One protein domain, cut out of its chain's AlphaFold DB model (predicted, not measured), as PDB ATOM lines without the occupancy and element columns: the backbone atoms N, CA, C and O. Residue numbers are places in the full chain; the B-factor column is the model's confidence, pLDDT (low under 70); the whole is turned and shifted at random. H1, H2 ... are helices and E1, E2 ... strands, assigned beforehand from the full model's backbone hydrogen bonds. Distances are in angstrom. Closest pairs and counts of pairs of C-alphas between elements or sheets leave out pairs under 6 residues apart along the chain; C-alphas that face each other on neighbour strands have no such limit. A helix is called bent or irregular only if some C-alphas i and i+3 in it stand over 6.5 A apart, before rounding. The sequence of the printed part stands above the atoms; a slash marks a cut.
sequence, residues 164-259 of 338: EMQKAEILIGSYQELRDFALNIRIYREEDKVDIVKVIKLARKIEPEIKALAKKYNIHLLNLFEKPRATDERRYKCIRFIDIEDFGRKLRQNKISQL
ATOM      1  N   GLU A 164       7.475  -1.643  42.453       91.44
ATOM      2  CA  GLU A 164       7.306  -0.228  42.119       91.44
ATOM      3  C   GLU A 164       8.200   0.638  43.008       91.44
ATOM      4  O   GLU A 164       8.875   1.537  42.505       91.44
ATOM      5  N   MET A 165       8.258   0.336  44.304       92.44
ATOM      6  CA  MET A 165       9.147   1.012  45.239       92.44
ATOM      7  C   MET A 165      10.612   0.766  44.924       92.44
ATOM      8  O   MET A 165      11.382   1.715  44.962       92.44
ATOM      9  N   GLN A 166      11.010  -0.451  44.549       91.19
ATOM     10  CA  GLN A 166      12.385  -0.712  44.115       91.19
ATOM     11  C   GLN A 166      12.785   0.195  42.940       91.19
ATOM     12  O   GLN A 166      13.838   0.833  42.977       91.19
ATOM     13  N   LYS A 167      11.921   0.318  41.924       92.81
ATOM     14  CA  LYS A 167      12.146   1.223  40.784       92.81
ATOM     15  C   LYS A 167      12.180   2.689  41.219       92.81
ATOM     16  O   LYS A 167      13.043   3.440  40.769       92.81
ATOM     17  N   ALA A 168      11.275   3.093  42.110       93.31
ATOM     18  CA  ALA A 168      11.228   4.454  42.630       93.31
ATOM     19  C   ALA A 168      12.471   4.813  43.462       93.31
ATOM     20  O   ALA A 168      12.972   5.924  43.338       93.31
ATOM     21  N   GLU A 169      13.007   3.894  44.267       92.75
ATOM     22  CA  GLU A 169      14.227   4.116  45.052       92.75
ATOM     23  C   GLU A 169      15.468   4.240  44.160       92.75
ATOM     24  O   GLU A 169      16.300   5.110  44.403       92.75
ATOM     25  N   ILE A 170      15.569   3.451  43.082       93.88
ATOM     26  CA  ILE A 170      16.639   3.609  42.078       93.88
ATOM     27  C   ILE A 170      16.575   5.005  41.454       93.88
ATOM     28  O   ILE A 170      17.594   5.675  41.302       93.88
ATOM     29  N   LEU A 171      15.373   5.459  41.111       94.62
ATOM     30  CA  LEU A 171      15.126   6.774  40.529       94.62
ATOM     31  C   LEU A 171      15.462   7.912  41.510       94.62
ATOM     32  O   LEU A 171      16.126   8.875  41.127       94.62
ATOM     33  N   ILE A 172      15.037   7.788  42.773       95.00
ATOM     34  CA  ILE A 172      15.343   8.727  43.862       95.00
ATOM     35  C   ILE A 172      16.857   8.806  44.084       95.00
ATOM     36  O   ILE A 172      17.410   9.904  44.064       95.00
ATOM     37  N   GLY A 173      17.523   7.657  44.232       95.19
ATOM     38  CA  GLY A 173      18.971   7.572  44.420       95.19
ATOM     39  C   GLY A 173      19.736   8.177  43.245       95.19
ATOM     40  O   GLY A 173      20.572   9.051  43.444       95.19
ATOM     41  N   SER A 174      19.362   7.819  42.014       96.62
ATOM     42  CA  SER A 174      19.985   8.354  40.796       96.62
ATOM     43  C   SER A 174      19.829   9.876  40.689       96.62
ATOM     44  O   SER A 174      20.759  10.579  40.302       96.62
ATOM     45  N   TYR A 175      18.655  10.418  41.031       96.56
ATOM     46  CA  TYR A 175      18.438  11.866  41.020       96.56
ATOM     47  C   TYR A 175      19.264  12.574  42.101       96.56
ATOM     48  O   TYR A 175      19.847  13.625  41.825       96.56
ATOM     49  N   GLN A 176      19.329  11.996  43.305       95.69
ATOM     50  CA  GLN A 176      20.126  12.521  44.411       95.69
ATOM     51  C   GLN A 176      21.621  12.530  44.065       95.69
ATOM     52  O   GLN A 176      22.263  13.563  44.219       95.69
ATOM     53  N   GLU A 177      22.154  11.449  43.493       95.25
ATOM     54  CA  GLU A 177      23.549  11.378  43.042       95.25
ATOM     55  C   GLU A 177      23.880  12.464  42.007       95.25
ATOM     56  O   GLU A 177      24.907  13.139  42.107       95.25
ATOM     57  N   LEU A 178      22.996  12.689  41.028       95.06
ATOM     58  CA  LEU A 178      23.190  13.735  40.019       95.06
ATOM     59  C   LEU A 178      23.109  15.147  40.627       95.06
ATOM     60  O   LEU A 178      23.867  16.031  40.219       95.06
ATOM     61  N   ARG A 179      22.212  15.372  41.598       93.31
ATOM     62  CA  ARG A 179      22.139  16.628  42.363       93.31
ATOM     63  C   ARG A 179      23.435  16.852  43.136       93.31
ATOM     64  O   ARG A 179      24.053  17.904  42.983       93.31
ATOM     65  N   ASP A 180      23.872  15.862  43.907       91.88
ATOM     66  CA  ASP A 180      25.074  15.951  44.731       91.88
ATOM     67  C   ASP A 180      26.317  16.179  43.880       91.88
ATOM     68  O   ASP A 180      27.149  17.017  44.227       91.88
ATOM     69  N   PHE A 181      26.426  15.515  42.728       91.25
ATOM     70  CA  PHE A 181      27.503  15.771  41.779       91.25
ATOM     71  C   PHE A 181      27.489  17.226  41.294       91.25
ATOM     72  O   PHE A 181      28.509  17.914  41.358       91.25
ATOM     73  N   ALA A 182      26.334  17.719  40.835       89.88
ATOM     74  CA  ALA A 182      26.205  19.072  40.298       89.88
ATOM     75  C   ALA A 182      26.492  20.168  41.340       89.88
ATOM     76  O   ALA A 182      26.928  21.261  40.973       89.88
ATOM     77  N   LEU A 183      26.241  19.892  42.621       88.69
ATOM     78  CA  LEU A 183      26.437  20.848  43.709       88.69
ATOM     79  C   LEU A 183      27.826  20.768  44.344       88.69
ATOM     80  O   LEU A 183      28.360  21.798  44.761       88.69
ATOM     81  N   ASN A 184      28.421  19.577  44.425       86.88
ATOM     82  CA  ASN A 184      29.685  19.367  45.130       86.88
ATOM     83  C   ASN A 184      30.925  19.449  44.236       86.88
ATOM     84  O   ASN A 184      32.032  19.572  44.768       86.88
ATOM     85  N   ILE A 185      30.773  19.410  42.910       81.06
ATOM     86  CA  ILE A 185      31.896  19.647  42.004       81.06
ATOM     87  C   ILE A 185      32.436  21.070  42.203       81.06
ATOM     88  O   ILE A 185      31.700  22.059  42.172       81.06
ATOM     89  N   ARG A 186      33.747  21.174  42.442       77.06
ATOM     90  CA  ARG A 186      34.416  22.468  42.585       77.06
ATOM     91  C   ARG A 186      34.731  23.022  41.208       77.06
ATOM     92  O   ARG A 186      35.481  22.413  40.456       77.06
ATOM     93  N   ILE A 187      34.177  24.189  40.908       74.06
ATOM     94  CA  ILE A 187      34.353  24.828  39.605       74.06
ATOM     95  C   ILE A 187      35.650  25.635  39.611       74.06
ATOM     96  O   ILE A 187      35.714  26.699  40.233       74.06
ATOM     97  N   TYR A 188      36.666  25.144  38.903       74.12
ATOM     98  CA  TYR A 188      37.947  25.829  38.725       74.12
ATOM     99  C   TYR A 188      38.159  26.300  37.279       74.12
ATOM    100  O   TYR A 188      38.853  27.294  37.062       74.12
ATOM    101  N   ARG A 189      37.560  25.616  36.294       78.88
ATOM    102  CA  ARG A 189      37.691  25.873  34.849       78.88
ATOM    103  C   ARG A 189      36.319  25.973  34.169       78.88
ATOM    104  O   ARG A 189      35.299  25.575  34.724       78.88
ATOM    105  N   GLU A 190      36.280  26.501  32.943       76.00
ATOM    106  CA  GLU A 190      35.040  26.555  32.141       76.00
ATOM    107  C   GLU A 190      34.518  25.157  31.762       76.00
ATOM    108  O   GLU A 190      33.310  24.958  31.658       76.00
ATOM    109  N   GLU A 191      35.407  24.174  31.611       81.50
ATOM    110  CA  GLU A 191      35.071  22.770  31.325       81.50
ATOM    111  C   GLU A 191      34.180  22.160  32.421       81.50
ATOM    112  O   GLU A 191      33.159  21.544  32.110       81.50
ATOM    113  N   ASP A 192      34.477  22.446  33.694       80.31
ATOM    114  CA  ASP A 192      33.693  21.975  34.845       80.31
ATOM    115  C   ASP A 192      32.232  22.458  34.764       80.31
ATOM    116  O   ASP A 192      31.294  21.758  35.155       80.31
ATOM    117  N   LYS A 193      32.003  23.655  34.200       79.06
ATOM    118  CA  LYS A 193      30.647  24.185  33.994       79.06
ATOM    119  C   LYS A 193      29.888  23.398  32.935       79.06
ATOM    120  O   LYS A 193      28.682  23.190  33.076       79.06
ATOM    121  N   VAL A 194      30.571  22.975  31.873       85.75
ATOM    122  CA  VAL A 194      29.968  22.151  30.821       85.75
ATOM    123  C   VAL A 194      29.508  20.819  31.411       85.75
ATOM    124  O   VAL A 194      28.407  20.360  31.093       85.75
ATOM    125  N   ASP A 195      30.289  20.238  32.318       86.44
ATOM    126  CA  ASP A 195      29.952  18.974  32.971       86.44
ATOM    127  C   ASP A 195      28.787  19.110  33.957       86.44
ATOM    128  O   ASP A 195      27.853  18.306  33.892       86.44
ATOM    129  N   ILE A 196      28.730  20.186  34.751       87.88
ATOM    130  CA  ILE A 196      27.537  20.515  35.555       87.88
ATOM    131  C   ILE A 196      26.292  20.595  34.666       87.88
ATOM    132  O   ILE A 196      25.258  20.005  34.980       87.88
ATOM    133  N   VAL A 197      26.367  21.298  33.531       88.75
ATOM    134  CA  VAL A 197      25.225  21.438  32.616       88.75
ATOM    135  C   VAL A 197      24.795  20.085  32.044       88.75
ATOM    136  O   VAL A 197      23.592  19.833  31.925       88.75
ATOM    137  N   LYS A 198      25.737  19.193  31.706       91.50
ATOM    138  CA  LYS A 198      25.420  17.825  31.261       91.50
ATOM    139  C   LYS A 198      24.703  17.036  32.358       91.50
ATOM    140  O   LYS A 198      23.673  16.428  32.076       91.50
ATOM    141  N   VAL A 199      25.189  17.095  33.597       92.56
ATOM    142  CA  VAL A 199      24.596  16.388  34.742       92.56
ATOM    143  C   VAL A 199      23.207  16.923  35.079       92.56
ATOM    144  O   VAL A 199      22.274  16.139  35.237       92.56
ATOM    145  N   ILE A 200      23.008  18.244  35.059       92.12
ATOM    146  CA  ILE A 200      21.675  18.843  35.217       92.12
ATOM    147  C   ILE A 200      20.734  18.341  34.117       92.12
ATOM    148  O   ILE A 200      19.595  17.981  34.405       92.12
ATOM    149  N   LYS A 201      21.183  18.288  32.854       94.69
ATOM    150  CA  LYS A 201      20.367  17.752  31.751       94.69
ATOM    151  C   LYS A 201      19.993  16.285  31.977       94.69
ATOM    152  O   LYS A 201      18.866  15.919  31.658       94.69
ATOM    153  N   LEU A 202      20.893  15.468  32.527       95.12
ATOM    154  CA  LEU A 202      20.587  14.087  32.912       95.12
ATOM    155  C   LEU A 202      19.539  14.044  34.029       95.12
ATOM    156  O   LEU A 202      18.524  13.375  33.861       95.12
ATOM    157  N   ALA A 203      19.698  14.839  35.090       94.44
ATOM    158  CA  ALA A 203      18.714  14.917  36.171       94.44
ATOM    159  C   ALA A 203      17.324  15.324  35.646       94.44
ATOM    160  O   ALA A 203      16.314  14.732  36.018       94.44
ATOM    161  N   ARG A 204      17.255  16.275  34.700       95.38
ATOM    162  CA  ARG A 204      15.994  16.687  34.054       95.38
ATOM    163  C   ARG A 204      15.311  15.585  33.250       95.38
ATOM    164  O   ARG A 204      14.094  15.650  33.113       95.38
ATOM    165  N   LYS A 205      16.047  14.596  32.733       95.62
ATOM    166  CA  LYS A 205      15.451  13.446  32.033       95.62
ATOM    167  C   LYS A 205      14.732  12.487  32.981       95.62
ATOM    168  O   LYS A 205      13.813  11.817  32.534       95.62
ATOM    169  N   ILE A 206      15.117  12.462  34.257       94.88
ATOM    170  CA  ILE A 206      14.516  11.613  35.299       94.88
ATOM    171  C   ILE A 206      13.240  12.262  35.873       94.88
ATOM    172  O   ILE A 206      12.304  11.585  36.291       94.88
ATOM    173  N   GLU A 207      13.141  13.595  35.847       95.44
ATOM    174  CA  GLU A 207      11.996  14.325  36.416       95.44
ATOM    175  C   GLU A 207      10.603  13.949  35.889       95.44
ATOM    176  O   GLU A 207       9.669  14.010  36.687       95.44
ATOM    177  N   PRO A 208      10.385  13.613  34.602       96.56
ATOM    178  CA  PRO A 208       9.077  13.174  34.122       96.56
ATOM    179  C   PRO A 208       8.566  11.935  34.860       96.56
ATOM    180  O   PRO A 208       7.390  11.890  35.216       96.56
ATOM    181  N   GLU A 209       9.445  10.977  35.152       95.56
ATOM    182  CA  GLU A 209       9.107   9.767  35.906       95.56
ATOM    183  C   GLU A 209       8.820  10.095  37.380       95.56
ATOM    184  O   GLU A 209       7.800   9.656  37.917       95.56
ATOM    185  N   ILE A 210       9.624  10.973  38.002       95.69
ATOM    186  CA  ILE A 210       9.350  11.503  39.356       95.69
ATOM    187  C   ILE A 210       7.969  12.175  39.398       95.69
ATOM    188  O   ILE A 210       7.172  11.923  40.298       95.69
ATOM    189  N   LYS A 211       7.651  13.017  38.407       96.25
ATOM    190  CA  LYS A 211       6.362  13.724  38.307       96.25
ATOM    191  C   LYS A 211       5.194  12.769  38.084       96.25
ATOM    192  O   LYS A 211       4.122  13.002  38.639       96.25
ATOM    193  N   ALA A 212       5.385  11.715  37.294       96.12
ATOM    194  CA  ALA A 212       4.368  10.693  37.080       96.12
ATOM    195  C   ALA A 212       4.037   9.960  38.389       96.12
ATOM    196  O   ALA A 212       2.861   9.844  38.739       96.12
ATOM    197  N   LEU A 213       5.059   9.557  39.155       95.25
ATOM    198  CA  LEU A 213       4.883   8.965  40.483       95.25
ATOM    199  C   LEU A 213       4.233   9.950  41.460       95.25
ATOM    200  O   LEU A 213       3.257   9.606  42.122       95.25
ATOM    201  N   ALA A 214       4.708  11.193  41.511       95.44
ATOM    202  CA  ALA A 214       4.140  12.213  42.384       95.44
ATOM    203  C   ALA A 214       2.653  12.449  42.096       95.44
ATOM    204  O   ALA A 214       1.844  12.481  43.018       95.44
ATOM    205  N   LYS A 215       2.266  12.521  40.816       96.19
ATOM    206  CA  LYS A 215       0.861  12.623  40.409       96.19
ATOM    207  C   LYS A 215       0.056  11.391  40.829       96.19
ATOM    208  O   LYS A 215      -1.045  11.550  41.343       96.19
ATOM    209  N   LYS A 216       0.599  10.182  40.637       94.50
ATOM    210  CA  LYS A 216      -0.055   8.920  41.024       94.50
ATOM    211  C   LYS A 216      -0.373   8.870  42.524       94.50
ATOM    212  O   LYS A 216      -1.444   8.399  42.890       94.50
ATOM    213  N   TYR A 217       0.526   9.378  43.365       92.81
ATOM    214  CA  TYR A 217       0.385   9.378  44.828       92.81
ATOM    215  C   TYR A 217      -0.141  10.692  45.413       92.81
ATOM    216  O   TYR A 217      -0.134  10.858  46.629       92.81
ATOM    217  N   ASN A 218      -0.591  11.630  44.572       94.56
ATOM    218  CA  ASN A 218      -1.039  12.960  44.993       94.56
ATOM    219  C   ASN A 218      -0.010  13.702  45.882       94.56
ATOM    220  O   ASN A 218      -0.350  14.359  46.864       94.56
ATOM    221  N   ILE A 219       1.276  13.579  45.547       95.81
ATOM    222  CA  ILE A 219       2.386  14.213  46.261       95.81
ATOM    223  C   ILE A 219       2.707  15.550  45.596       95.81
ATOM    224  O   ILE A 219       3.054  15.616  44.416       95.81
ATOM    225  N   HIS A 220       2.646  16.629  46.375       94.75
ATOM    226  CA  HIS A 220       3.126  17.930  45.930       94.75
ATOM    227  C   HIS A 220       4.660  17.968  45.935       94.75
ATOM    228  O   HIS A 220       5.280  17.769  46.982       94.75
ATOM    229  N   LEU A 221       5.257  18.226  44.767       95.38
ATOM    230  CA  LEU A 221       6.705  18.327  44.589       95.38
ATOM    231  C   LEU A 221       7.206  19.726  44.942       95.38
ATOM    232  O   LEU A 221       6.790  20.713  44.331       95.38
ATOM    233  N   LEU A 222       8.150  19.790  45.876       94.31
ATOM    234  CA  LEU A 222       8.849  21.018  46.234       94.31
ATOM    235  C   LEU A 222      10.083  21.218  45.348       94.31
ATOM    236  O   LEU A 222      10.654  20.264  44.814       94.31
ATOM    237  N   ASN A 223      10.484  22.478  45.182       94.25
ATOM    238  CA  ASN A 223      11.703  22.839  44.468       94.25
ATOM    239  C   ASN A 223      12.737  23.396  45.445       94.25
ATOM    240  O   ASN A 223      12.437  24.317  46.201       94.25
ATOM    241  N   LEU A 224      13.962  22.891  45.345       91.88
ATOM    242  CA  LEU A 224      15.142  23.426  46.012       91.88
ATOM    243  C   LEU A 224      15.929  24.281  45.019       91.88
ATOM    244  O   LEU A 224      16.034  23.939  43.841       91.88
ATOM    245  N   PHE A 225      16.474  25.401  45.482       91.12
ATOM    246  CA  PHE A 225      17.302  26.291  44.670       91.12
ATOM    247  C   PHE A 225      18.668  26.424  45.326       91.12
ATOM    248  O   PHE A 225      18.824  27.153  46.301       91.12
ATOM    249  N   GLU A 226      19.655  25.724  44.779       87.00
ATOM    250  CA  GLU A 226      20.969  25.566  45.405       87.00
ATOM    251  C   GLU A 226      22.082  26.031  44.464       87.00
ATOM    252  O   GLU A 226      21.937  26.016  43.239       87.00
ATOM    253  N   LYS A 227      23.197  26.494  45.032       85.06
ATOM    254  CA  LYS A 227      24.372  26.917  44.264       85.06
ATOM    255  C   LYS A 227      25.444  25.826  44.298       85.06
ATOM    256  O   LYS A 227      25.656  25.246  45.362       85.06
ATOM    257  N   PRO A 228      26.159  25.587  43.184       81.38
ATOM    258  CA  PRO A 228      27.377  24.789  43.213       81.38
ATOM    259  C   PRO A 228      28.410  25.385  44.167       81.38
ATOM    260  O   PRO A 228      28.515  26.610  44.292       81.38
ATOM    261  N   ARG A 229      29.228  24.528  44.779       75.06
ATOM    262  CA  ARG A 229      30.387  24.947  45.569       75.06
ATOM    263  C   ARG A 229      31.446  25.552  44.644       75.06
ATOM    264  O   ARG A 229      32.198  24.841  43.982       75.06
ATOM    265  N   ALA A 230      31.519  26.877  44.613       66.50
ATOM    266  CA  ALA A 230      32.504  27.623  43.839       66.50
ATOM    267  C   ALA A 230      33.399  28.468  44.753       66.50
ATOM    268  O   ALA A 230      32.981  28.895  45.824       66.50
ATOM    269  N   THR A 231      34.616  28.764  44.298       59.44
ATOM    270  CA  THR A 231      35.536  29.712  44.955       59.44
ATOM    271  C   THR A 231      35.013  31.155  44.961       59.44
ATOM    272  O   THR A 231      35.456  31.948  45.783       59.44
ATOM    273  N   ASP A 232      34.056  31.493  44.088       64.25
ATOM    274  CA  ASP A 232      33.344  32.780  44.061       64.25
ATOM    275  C   ASP A 232      31.822  32.551  43.926       64.25
ATOM    276  O   ASP A 232      31.267  32.460  42.826       64.25
ATOM    277  N   GLU A 233      31.127  32.435  45.063       58.00
ATOM    278  CA  GLU A 233      29.681  32.151  45.159       58.00
ATOM    279  C   GLU A 233      28.774  33.228  44.528       58.00
ATOM    280  O   GLU A 233      27.578  32.994  44.285       58.00
ATOM    281  N   ARG A 234      29.307  34.431  44.263       59.94
ATOM    282  CA  ARG A 234      28.536  35.566  43.728       59.94
ATOM    283  C   ARG A 234      28.286  35.458  42.224       59.94
ATOM    284  O   ARG A 234      27.364  36.099  41.726       59.94
ATOM    285  N   ARG A 235      29.051  34.628  41.505       61.88
ATOM    286  CA  ARG A 235      28.958  34.490  40.038       61.88
ATOM    287  C   ARG A 235      27.945  33.453  39.549       61.88
ATOM    288  O   ARG A 235      27.656  33.423  38.354       61.88
ATOM    289  N   TYR A 236      27.387  32.624  40.432       67.38
ATOM    290  CA  TYR A 236      26.536  31.501  40.026       67.38
ATOM    291  C   TYR A 236      25.060  31.724  40.346       67.38
ATOM    292  O   TYR A 236      24.680  32.064  41.470       67.38
ATOM    293  N   LYS A 237      24.217  31.497  39.331       76.00
ATOM    294  CA  LYS A 237      22.762  31.412  39.494       76.00
ATOM    295  C   LYS A 237      22.413  30.109  40.208       76.00
ATOM    296  O   LYS A 237      23.048  29.085  39.961       76.00
ATOM    297  N   CYS A 238      21.392  30.148  41.059       85.19
ATOM    298  CA  CYS A 238      20.884  28.941  41.698       85.19
ATOM    299  C   CYS A 238      20.369  27.954  40.644       85.19
ATOM    300  O   CYS A 238      19.708  28.337  39.674       85.19
ATOM    301  N   ILE A 239      20.651  26.677  40.863       88.62
ATOM    302  CA  ILE A 239      20.126  25.564  40.089       88.62
ATOM    303  C   ILE A 239      18.883  25.053  40.812       88.62
ATOM    304  O   ILE A 239      18.906  24.811  42.016       88.62
ATOM    305  N   ARG A 240      17.788  24.881  40.069       93.69
ATOM    306  CA  ARG A 240      16.577  24.249  40.595       93.69
ATOM    307  C   ARG A 240      16.767  22.734  40.668       93.69
ATOM    308  O   ARG A 240      17.071  22.130  39.644       93.69
ATOM    309  N   PHE A 241      16.460  22.104  41.784       94.94
ATOM    310  CA  PHE A 241      16.240  20.663  41.894       94.94
ATOM    311  C   PHE A 241      14.851  20.398  42.472       94.94
ATOM    312  O   PHE A 241      14.225  21.292  43.035       94.94
ATOM    313  N   ILE A 242      14.328  19.193  42.266       95.31
ATOM    314  CA  ILE A 242      13.193  18.688  43.041       95.31
ATOM    315  C   ILE A 242      13.731  18.308  44.423       95.31
ATOM    316  O   ILE A 242      14.822  17.744  44.508       95.31
ATOM    317  N   ASP A 243      12.975  18.597  45.478       95.25
ATOM    318  CA  ASP A 243      13.244  18.057  46.812       95.25
ATOM    319  C   ASP A 243      12.963  16.545  46.817       95.25
ATOM    320  O   ASP A 243      11.844  16.084  47.066       95.25
ATOM    321  N   ILE A 244      13.970  15.774  46.410       94.38
ATOM    322  CA  ILE A 244      13.834  14.331  46.219       94.38
ATOM    323  C   ILE A 244      13.762  13.586  47.556       94.38
ATOM    324  O   ILE A 244      13.148  12.521  47.631       94.38
ATOM    325  N   GLU A 245      14.326  14.164  48.619       92.44
ATOM    326  CA  GLU A 245      14.280  13.617  49.973       92.44
ATOM    327  C   GLU A 245      12.858  13.708  50.541       92.44
ATOM    328  O   GLU A 245      12.305  12.696  50.984       92.44
ATOM    329  N   ASP A 246      12.218  14.882  50.454       93.06
ATOM    330  CA  ASP A 246      10.820  15.049  50.865       93.06
ATOM    331  C   ASP A 246       9.867  14.211  50.000       93.06
ATOM    332  O   ASP A 246       8.968  13.547  50.530       93.06
ATOM    333  N   PHE A 247      10.092  14.172  48.679       95.19
ATOM    334  CA  PHE A 247       9.337  13.301  47.776       95.19
ATOM    335  C   PHE A 247       9.454  11.827  48.184       95.19
ATOM    336  O   PHE A 247       8.430  11.165  48.363       95.19
ATOM    337  N   GLY A 248      10.677  11.321  48.376       92.62
ATOM    338  CA  GLY A 248      10.925   9.935  48.766       92.62
ATOM    339  C   GLY A 248      10.276   9.591  50.105       92.62
ATOM    340  O   GLY A 248       9.599   8.570  50.226       92.62
ATOM    341  N   ARG A 249      10.378  10.482  51.098       90.06
ATOM    342  CA  ARG A 249       9.711  10.326  52.399       90.06
ATOM    343  C   ARG A 249       8.191  10.213  52.252       90.06
ATOM    344  O   ARG A 249       7.602   9.265  52.772       90.06
ATOM    345  N   LYS A 250       7.550  11.137  51.526       91.94
ATOM    346  CA  LYS A 250       6.092  11.126  51.297       91.94
ATOM    347  C   LYS A 250       5.639   9.913  50.485       91.94
ATOM    348  O   LYS A 250       4.571   9.366  50.757       91.94
ATOM    349  N   LEU A 251       6.437   9.479  49.510       92.19
ATOM    350  CA  LEU A 251       6.154   8.292  48.708       92.19
ATOM    351  C   LEU A 251       6.144   7.033  49.578       92.19
ATOM    352  O   LEU A 251       5.154   6.300  49.575       92.19
ATOM    353  N   ARG A 252       7.191   6.832  50.388       90.12
ATOM    354  CA  ARG A 252       7.280   5.717  51.345       90.12
ATOM    355  C   ARG A 252       6.112   5.727  52.334       90.12
ATOM    356  O   ARG A 252       5.511   4.684  52.564       90.12
ATOM    357  N   GLN A 253       5.753   6.897  52.873       86.94
ATOM    358  CA  GLN A 253       4.615   7.061  53.791       86.94
ATOM    359  C   GLN A 253       3.269   6.690  53.147       86.94
ATOM    360  O   GLN A 253       2.469   5.982  53.756       86.94
ATOM    361  N   ASN A 254       3.021   7.116  51.906       88.94
ATOM    362  CA  ASN A 254       1.807   6.725  51.186       88.94
ATOM    363  C   ASN A 254       1.782   5.220  50.917       88.94
ATOM    364  O   ASN A 254       0.764   4.568  51.142       88.94
ATOM    365  N   LYS A 255       2.904   4.645  50.477       88.94
ATOM    366  CA  LYS A 255       2.958   3.220  50.150       88.94
ATOM    367  C   LYS A 255       2.834   2.306  51.348       88.94
ATOM    368  O   LYS A 255       2.095   1.329  51.278       88.94
ATOM    369  N   ILE A 256       3.494   2.626  52.455       86.75
ATOM    370  CA  ILE A 256       3.444   1.767  53.637       86.75
ATOM    371  C   ILE A 256       2.019   1.656  54.198       86.75
ATOM    372  O   ILE A 256       1.627   0.573  54.623       86.75
ATOM    373  N   SER A 257       1.212   2.722  54.088       79.38
ATOM    374  CA  SER A 257      -0.204   2.716  54.497       79.38
ATOM    375  C   SER A 257      -1.069   1.699  53.737       79.38
ATOM    376  O   SER A 257      -2.115   1.295  54.233       79.38
ATOM    377  N   GLN A 258      -0.623   1.259  52.555       79.75
ATOM    378  CA  GLN A 258      -1.325   0.302  51.697       79.75
ATOM    379  C   GLN A 258      -0.768  -1.125  51.816       79.75
ATOM    380  O   GLN A 258      -1.412  -2.068  51.366       79.75
ATOM    381  N   LEU A 259       0.439  -1.285  52.373       74.62
ATOM    382  CA  LEU A 259       1.237  -2.511  52.258       74.62
ATOM    383  C   LEU A 259       1.503  -3.220  53.588       74.62
ATOM    384  O   LEU A 259       2.061  -4.320  53.585       74.62
TER     385      LEU A 259
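What this domain is: This is residues 164 to 259 of the 338 residues of an uncharacterized protein of Acidianus manzaensis (UniProt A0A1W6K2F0). A rod in which H1 and the long, bent H2 form a helical hairpin, followed by a small hairpin of two antiparallel strands, E1 and E2, and by H3, which runs back alongside H1. The printed part has 96 residues, mostly helix, in the order H1, H2, E1, E2, H3. It is only just compact, close to loose, with a radius of gyration of the C-alphas of 15.0 A and spans of 49 by 20 by 17 A.

How they stand to each other: H2, residues 190 to 216, was assigned as one helix by its hydrogen bonds but is bent, C-alphas 205 and 208 being 6.7 A apart; its arms are H2a, 190 to 205, and H2b, 208 to 216. H1, residues 164 to 184, touches H2a at a shallow tilt of 19 degrees, opposite ways, the closest C-alphas, of Ala 182 and Ile 196, 5.1 A apart. H1 only just touches H2b, with 3 pairs of C-alphas within 8 A, the closest those of Leu 171 and Ile 210, 7.6 A. In E1, residues 223 to 226, and E2, 239 to 242, N 224 and O 241 are within hydrogen-bond range, 2.8 A. H3, residues 244 to 259, touches H1, the closest C-alphas those of Ile 172 and Ile 244, 6.3 A. Every O i to N i+4 pair is within range in H1, H2a and H2b, and 10 of 12 in H3.

Where its parts are: H1 begins at C-alpha 164 (7.306, -0.228, 42.119) and is 29.9 A long; H2a is 23.6 A, and H3, 21.9 A, ends at C-alpha 259 (1.237, -2.511, 52.258).

The domain as a whole: The printed part has no cut; the link from E1 to E2 is long, and pLDDT is under 70 at residues 230 to 236.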